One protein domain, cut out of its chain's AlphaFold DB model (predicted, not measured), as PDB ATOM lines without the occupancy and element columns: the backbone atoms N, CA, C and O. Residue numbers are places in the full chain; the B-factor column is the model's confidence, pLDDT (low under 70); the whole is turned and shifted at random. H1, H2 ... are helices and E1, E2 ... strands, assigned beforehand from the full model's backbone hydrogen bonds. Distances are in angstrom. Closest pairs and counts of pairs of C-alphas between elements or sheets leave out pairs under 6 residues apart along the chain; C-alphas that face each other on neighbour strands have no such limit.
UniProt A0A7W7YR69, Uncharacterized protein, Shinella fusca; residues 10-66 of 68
ATOM      1  N   THR A  10     -10.284  21.574  78.882       91.56
ATOM      2  CA  THR A  10      -9.971  20.375  78.100       91.56
ATOM      3  C   THR A  10      -8.467  20.183  77.942       91.56
ATOM      4  O   THR A  10      -7.986  19.089  78.198       91.56
ATOM      5  N   GLU A  11      -7.712  21.240  77.622       86.81
ATOM      6  CA  GLU A  11      -6.242  21.177  77.518       86.81
ATOM      7  C   GLU A  11      -5.591  20.792  78.853       86.81
ATOM      8  O   GLU A  11      -4.656  19.996  78.890       86.81
ATOM      9  N   ILE A  12      -6.114  21.314  79.968       89.50
ATOM     10  CA  ILE A  12      -5.640  20.957  81.313       89.50
ATOM     11  C   ILE A  12      -5.935  19.487  81.626       89.50
ATOM     12  O   ILE A  12      -5.069  18.790  82.154       89.50
ATOM     13  N   ALA A  13      -7.140  19.013  81.307       89.75
ATOM     14  CA  ALA A  13      -7.537  17.632  81.559       89.75
ATOM     15  C   ALA A  13      -6.722  16.636  80.721       89.75
ATOM     16  O   ALA A  13      -6.271  15.626  81.257       89.75
ATOM     17  N   ASP A  14      -6.498  16.939  79.442       88.88
ATOM     18  CA  ASP A  14      -5.737  16.089  78.526       88.88
ATOM     19  C   ASP A  14      -4.260  16.004  78.939       88.88
ATOM     20  O   ASP A  14      -3.708  14.917  79.111       88.88
ATOM     21  N   ALA A  15      -3.643  17.149  79.253       87.31
ATOM     22  CA  ALA A  15      -2.270  17.171  79.744       87.31
ATOM     23  C   ALA A  15      -2.124  16.436  81.089       87.31
ATOM     24  O   ALA A  15      -1.147  15.718  81.298       87.31
ATOM     25  N   ALA A  16      -3.097  16.564  81.997       85.50
ATOM     26  CA  ALA A  16      -3.101  15.827  83.260       85.50
ATOM     27  C   ALA A  16      -3.278  14.310  83.061       85.50
ATOM     28  O   ALA A  16      -2.663  13.524  83.785       85.50
ATOM     29  N   ALA A  17      -4.082  13.888  82.082       86.88
ATOM     30  CA  ALA A  17      -4.229  12.479  81.734       86.88
ATOM     31  C   ALA A  17      -2.910  11.912  81.189       86.88
ATOM     32  O   ALA A  17      -2.434  10.892  81.688       86.88
ATOM     33  N   ALA A  18      -2.266  12.619  80.255       83.12
ATOM     34  CA  ALA A  18      -0.952  12.249  79.734       83.12
ATOM     35  C   ALA A  18       0.119  12.200  80.843       83.12
ATOM     36  O   ALA A  18       0.916  11.263  80.903       83.12
ATOM     37  N   ALA A  19       0.093  13.158  81.777       85.12
ATOM     38  CA  ALA A  19       0.964  13.180  82.952       85.12
ATOM     39  C   ALA A  19       0.841  11.907  83.800       85.12
ATOM     40  O   ALA A  19       1.846  11.304  84.177       85.12
ATOM     41  N   ALA A  20      -0.396  11.484  84.077       80.44
ATOM     42  CA  ALA A  20      -0.674  10.291  84.866       80.44
ATOM     43  C   ALA A  20      -0.295   8.996  84.131       80.44
ATOM     44  O   ALA A  20       0.232   8.081  84.757       80.44
ATOM     45  N   MET A  21      -0.537   8.920  82.819       83.44
ATOM     46  CA  MET A  21      -0.228   7.731  82.014       83.44
ATOM     47  C   MET A  21       1.274   7.488  81.864       83.44
ATOM     48  O   MET A  21       1.708   6.339  81.837       83.44
ATOM     49  N   HIS A  22       2.064   8.557  81.762       81.31
ATOM     50  CA  HIS A  22       3.487   8.467  81.433       81.31
ATOM     51  C   HIS A  22       4.421   8.775  82.616       81.31
ATOM     52  O   HIS A  22       5.629   8.866  82.419       81.31
ATOM     53  N   ASP A  23       3.880   8.940  83.831       82.75
ATOM     54  CA  ASP A  23       4.610   9.383  85.036       82.75
ATOM     55  C   ASP A  23       5.470  10.643  84.790       82.75
ATOM     56  O   ASP A  23       6.591  10.816  85.283       82.75
ATOM     57  N   VAL A  24       4.924  11.562  83.993       83.50
ATOM     58  CA  VAL A  24       5.550  12.847  83.673       83.50
ATOM     59  C   VAL A  24       4.839  13.979  84.409       83.50
ATOM     60  O   VAL A  24       3.649  13.942  84.699       83.50
ATOM     61  N   ARG A  25       5.591  15.017  84.753       85.69
ATOM     62  CA  ARG A  25       5.102  16.294  85.256       85.69
ATOM     63  C   ARG A  25       4.796  17.193  84.068       85.69
ATOM     64  O   ARG A  25       5.617  17.326  83.170       85.69
ATOM     65  N   VAL A  26       3.664  17.880  84.135       87.50
ATOM     66  CA  VAL A  26       3.313  18.940  83.188       87.50
ATOM     67  C   VAL A  26       3.595  20.306  83.802       87.50
ATOM     68  O   VAL A  26       3.231  20.561  84.954       87.50
ATOM     69  N   ILE A  27       4.230  21.187  83.030       89.56
ATOM     70  CA  ILE A  27       4.417  22.605  83.341       89.56
ATOM     71  C   ILE A  27       3.763  23.410  82.216       89.56
ATOM     72  O   ILE A  27       4.118  23.273  81.050       89.56
ATOM     73  N   MET A  28       2.771  24.226  82.568       88.56
ATOM     74  CA  MET A  28       2.055  25.089  81.628       88.56
ATOM     75  C   MET A  28       2.592  26.513  81.736       88.56
ATOM     76  O   MET A  28       2.406  27.172  82.763       88.56
ATOM     77  N   HIS A  29       3.275  26.982  80.696       89.00
ATOM     78  CA  HIS A  29       3.917  28.291  80.687       89.00
ATOM     79  C   HIS A  29       2.935  29.385  80.246       89.00
ATOM     80  O   HIS A  29       2.161  29.197  79.313       89.00
ATOM     81  N   PRO A  30       2.987  30.597  80.822       81.50
ATOM     82  CA  PRO A  30       2.126  31.704  80.394       81.50
ATOM     83  C   PRO A  30       2.361  32.122  78.929       81.50
ATOM     84  O   PRO A  30       1.530  32.820  78.352       81.50
ATOM     85  N   THR A  31       3.460  31.681  78.308       84.56
ATOM     86  CA  THR A  31       3.754  31.832  76.873       84.56
ATOM     87  C   THR A  31       2.843  30.985  75.975       84.56
ATOM     88  O   THR A  31       2.715  31.282  74.788       84.56
ATOM     89  N   GLY A  32       2.163  29.977  76.530       82.62
ATOM     90  CA  GLY A  32       1.352  29.010  75.789       82.62
ATOM     91  C   GLY A  32       2.042  27.672  75.539       82.62
ATOM     92  O   GLY A  32       1.434  26.790  74.939       82.62
ATOM     93  N   GLU A  33       3.279  27.503  75.999       87.50
ATOM     94  CA  GLU A  33       4.031  26.253  75.883       87.50
ATOM     95  C   GLU A  33       3.632  25.267  76.989       87.50
ATOM     96  O   GLU A  33       3.387  25.661  78.131       87.50
ATOM     97  N   ILE A  34       3.550  23.978  76.651       85.38
ATOM     98  CA  ILE A  34       3.300  22.893  77.607       85.38
ATOM     99  C   ILE A  34       4.539  22.002  77.614       85.38
ATOM    100  O   ILE A  34       4.887  21.403  76.600       85.38
ATOM    101  N   GLU A  35       5.202  21.925  78.759       87.62
ATOM    102  CA  GLU A  35       6.411  21.134  78.955       87.62
ATOM    103  C   GLU A  35       6.084  19.857  79.732       87.62
ATOM    104  O   GLU A  35       5.443  19.903  80.786       87.62
ATOM    105  N   PHE A  36       6.549  18.720  79.215       86.62
ATOM    106  CA  PHE A  36       6.433  17.412  79.853       86.62
ATOM    107  C   PHE A  36       7.813  16.993  80.361       86.62
ATOM    108  O   PHE A  36       8.675  16.585  79.587       86.62
ATOM    109  N   SER A  37       8.026  17.103  81.669       80.50
ATOM    110  CA  SER A  37       9.271  16.704  82.328       80.50
ATOM    111  C   SER A  37       9.044  15.400  83.087       80.50
ATOM    112  O   SER A  37       8.108  15.344  83.879       80.50
ATOM    113  N   PRO A  38       9.893  14.371  82.964       77.75
ATOM    114  CA  PRO A  38       9.800  13.180  83.808       77.75
ATOM    115  C   PRO A  38       9.760  13.555  85.296       77.75
ATOM    116  O   PRO A  38      10.529  14.413  85.740       77.75
ATOM    117  N   ARG A  39       8.864  12.944  86.089       67.50
ATOM    118  CA  ARG A  39       8.842  13.164  87.554       67.50
ATOM    119  C   ARG A  39      10.026  12.516  88.247       67.50
ATOM    120  O   ARG A  39      10.475  12.985  89.291       67.50
ATOM    121  N   ARG A  40      10.530  11.445  87.651       60.62
ATOM    122  CA  ARG A  40      11.769  10.796  88.027       60.62
ATOM    123  C   ARG A  40      12.655  10.802  86.794       60.62
ATOM    124  O   ARG A  40      12.296  10.207  85.785       60.62
ATOM    125  N   PHE A  41      13.855  11.370  86.911       54.72
ATOM    126  CA  PHE A  41      15.012  10.839  86.189       54.72
ATOM    127  C   PHE A  41      15.339   9.469  86.793       54.72
ATOM    128  O   PHE A  41      16.414   9.249  87.340       54.72
ATOM    129  N   ALA A  42      14.375   8.549  86.790       50.66
ATOM    130  CA  ALA A  42      14.735   7.161  86.847       50.66
ATOM    131  C   ALA A  42      15.354   6.942  85.478       50.66
ATOM    132  O   ALA A  42      14.656   6.847  84.470       50.66
ATOM    133  N   VAL A  43      16.685   6.944  85.451       52.69
ATOM    134  CA  VAL A  43      17.395   5.972  84.638       52.69
ATOM    135  C   VAL A  43      16.589   4.692  84.839       52.69
ATOM    136  O   VAL A  43      16.626   4.083  85.906       52.69
ATOM    137  N   LYS A  44      15.715   4.366  83.881       48.97
ATOM    138  CA  LYS A  44      15.447   2.968  83.638       48.97
ATOM    139  C   LYS A  44      16.827   2.490  83.238       48.97
ATOM    140  O   LYS A  44      17.216   2.644  82.086       48.97
ATOM    141  N   ASP A  45      17.589   2.006  84.215       47.53
ATOM    142  CA  ASP A  45      18.385   0.841  83.916       47.53
ATOM    143  C   ASP A  45      17.319  -0.070  83.327       47.53
ATOM    144  O   ASP A  45      16.327  -0.390  83.991       47.53
ATOM    145  N   GLU A  46      17.381  -0.277  82.014       47.25
ATOM    146  CA  GLU A  46      16.800  -1.470  81.440       47.25
ATOM    147  C   GLU A  46      17.413  -2.573  82.294       47.25
ATOM    148  O   GLU A  46      18.562  -2.965  82.103       47.25
ATOM    149  N   GLU A  47      16.712  -2.949  83.371       50.22
ATOM    150  CA  GLU A  47      16.948  -4.213  84.014       50.22
ATOM    151  C   GLU A  47      16.703  -5.174  82.879       50.22
ATOM    152  O   GLU A  47      15.584  -5.341  82.396       50.22
ATOM    153  N   ASP A  48      17.822  -5.629  82.341       51.75
ATOM    154  CA  ASP A  48      17.917  -6.683  81.374       51.75
ATOM    155  C   ASP A  48      17.214  -7.866  82.045       51.75
ATOM    156  O   ASP A  48      17.829  -8.638  82.775       51.75
ATOM    157  N   ASP A  49      15.888  -7.959  81.883       55.47
ATOM    158  CA  ASP A  49      14.991  -8.993  82.430       55.47
ATOM    159  C   ASP A  49      15.283 -10.370  81.790       55.47
ATOM    160  O   ASP A  49      14.482 -11.305  81.807       55.47
ATOM    161  N   SER A  50      16.466 -10.508  81.201       61.28
ATOM    162  CA  SER A  50      17.118 -11.752  80.877       61.28
ATOM    163  C   SER A  50      17.265 -12.609  82.137       61.28
ATOM    164  O   SER A  50      17.785 -12.186  83.175       61.28
ATOM    165  N   ALA A  51      16.871 -13.878  82.023       64.69
ATOM    166  CA  ALA A  51      17.091 -14.884  83.059       64.69
ATOM    167  C   ALA A  51      18.572 -14.975  83.492       64.69
ATOM    168  O   ALA A  51      18.866 -15.357  84.628       64.69
ATOM    169  N   GLU A  52      19.506 -14.585  82.617       64.88
ATOM    170  CA  GLU A  52      20.938 -14.555  82.917       64.88
ATOM    171  C   GLU A  52      21.310 -13.440  83.907       64.88
ATOM    172  O   GLU A  52      22.118 -13.665  84.813       64.88
ATOM    173  N   ALA A  53      20.687 -12.261  83.813       70.31
ATOM    174  CA  ALA A  53      20.929 -11.160  84.745       70.31
ATOM    175  C   ALA A  53      20.406 -11.489  86.154       70.31
ATOM    176  O   ALA A  53      21.073 -11.214  87.158       70.31
ATOM    177  N   ALA A  54      19.251 -12.160  86.236       71.69
ATOM    178  CA  ALA A  54      18.695 -12.652  87.495       71.69
ATOM    179  C   ALA A  54      19.603 -13.708  88.158       71.69
ATOM    180  O   ALA A  54      19.825 -13.665  89.373       71.69
ATOM    181  N   LEU A  55      20.178 -14.623  87.365       75.44
ATOM    182  CA  LEU A  55      21.119 -15.632  87.856       75.44
ATOM    183  C   LEU A  55      22.402 -14.992  88.407       75.44
ATOM    184  O   LEU A  55      22.843 -15.349  89.502       75.44
ATOM    185  N   ASN A  56      22.970 -14.020  87.690       77.44
ATOM    186  CA  ASN A  56      24.182 -13.324  88.121       77.44
ATOM    187  C   ASN A  56      23.968 -12.562  89.438       77.44
ATOM    188  O   ASN A  56      24.766 -12.711  90.366       77.44
ATOM    189  N   ARG A  57      22.839 -11.855  89.592       76.44
ATOM    190  CA  ARG A  57      22.491 -11.188  90.862       76.44
ATOM    191  C   ARG A  57      22.357 -12.163  92.029       76.44
ATOM    192  O   ARG A  57      22.805 -11.861  93.135       76.44
ATOM    193  N   TRP A  58      21.767 -13.338  91.802       77.94
ATOM    194  CA  TRP A  58      21.661 -14.363  92.842       77.94
ATOM    195  C   TRP A  58      23.034 -14.916  93.253       77.94
ATOM    196  O   TRP A  58      23.303 -15.093  94.445       77.94
ATOM    197  N   LEU A  59      23.929 -15.143  92.286       77.81
ATOM    198  CA  LEU A  59      25.297 -15.598  92.544       77.81
ATOM    199  C   LEU A  59      26.111 -14.561  93.336       77.81
ATOM    200  O   LEU A  59      26.779 -14.922  94.312       77.81
ATOM    201  N   ASP A  60      26.013 -13.282  92.975       76.50
ATOM    202  CA  ASP A  60      26.728 -12.190  93.647       76.50
ATOM    203  C   ASP A  60      26.182 -11.901  95.052       76.50
ATOM    204  O   ASP A  60      26.952 -11.723  96.008       76.50
ATOM    205  N   GLY A  61      24.858 -11.966  95.227       69.88
ATOM    206  CA  GLY A  61      24.226 -11.896  96.544       69.88
ATOM    207  C   GLY A  61      24.725 -12.999  97.485       69.88
ATOM    208  O   GLY A  61      24.955 -12.761  98.673       69.88
ATOM    209  N   ARG A  62      25.002 -14.198  96.952       60.31
ATOM    210  CA  ARG A  62      25.509 -15.336  97.733       60.31
ATOM    211  C   ARG A  62      26.989 -15.211  98.108       60.31
ATOM    212  O   ARG A  62      27.388 -15.707  99.162       60.31
ATOM    213  N   LYS A  63      27.807 -14.538  97.291       57.56
ATOM    214  CA  LYS A  63      29.214 -14.229  97.623       57.56
ATOM    215  C   LYS A  63      29.327 -13.235  98.779       57.56
ATOM    216  O   LYS A  63      30.213 -13.379  99.620       57.56
ATOM    217  N   THR A  64      28.413 -12.271  98.844       55.56
ATOM    218  CA  THR A  64      28.447 -11.195  99.845       55.56
ATOM    219  C   THR A  64      28.099 -11.692 101.259       55.56
ATOM    220  O   THR A  64      28.621 -11.172 102.238       55.56
ATOM    221  N   GLY A  65      27.325 -12.778 101.385       56.94
ATOM    222  CA  GLY A  65      26.995 -13.411 102.672       56.94
ATOM    223  C   GLY A  65      28.064 -14.342 103.270       56.94
ATOM    224  O   GLY A  65      27.804 -14.954 104.303       56.94
ATOM    225  N   ARG A  66      29.245 -14.497 102.646       53.22
ATOM    226  CA  ARG A  66      30.311 -15.418 103.109       53.22
ATOM    227  C   ARG A  66      31.584 -14.724 103.613       53.22
ATOM    228  O   ARG A  66      32.653 -15.330 103.626       53.22
TER     229      ARG A  66
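AT A GLANCE: This is residues 10 to 66 of the 68 residues of an uncharacterized protein of Shinella fusca (UniProt A0A7W7YR69). A small body, in which helix H1 packs on a two-stranded hairpin of E1 and E2, is followed by a long arm that sticks out as residues 42 to 66 and ends in a second helix, H2, with no contact back to the body. The arm makes much of the length: the C-alphas span 59 by 18 by 13 A. The printed part has 57 residues, with two named helices and two named strands in the order H1, E1, E2, H2; the sheet has the order E1 - E2, antiparallel, and the class is mixed, helices and strands. The whole is extended, with a radius of gyration of the C-alphas of 19.7 A.

HOW THE PARTS SIT: The closest C-alphas of H1, residues 10 to 22, and E1, residues 24 to 28, are those of Ala 19 and Arg 25, 5.7 A apart. E1 forms a hairpin with E2, residues 34 to 38, antiparallel at 154 degrees between their directions; N 25 and O 37 are 2.7 A apart and N 35 and O 27 2.9 A, within hydrogen-bond range. The closest C-alphas of H1 and E2 are those of Ala 19 and Phe 36, 7.6 A apart. H2, residues 51 to 64, is apart from H1 and from E1. In H1 and H2 every O i to N i+4 pair is within hydrogen-bond range.

IN THESE COORDINATES: H1 begins at C-alpha 10, (-9.971, 20.375, 78.100), and is 18.3 A long from first to last C-alpha. E1 measures 12.9 A and E2 13.2 A. H2 measures 20.6 A and ends at C-alpha 64, (28.447, -11.195, 99.845).

THE WHOLE: The two C-alphas farthest apart, those of Thr 31 and Arg 66, are 60.2 A apart. The printed part has no cut. The link from E2 to H2, 12 residues, is long. Residues 39 to 52 and 61 to 66 have pLDDT under 70.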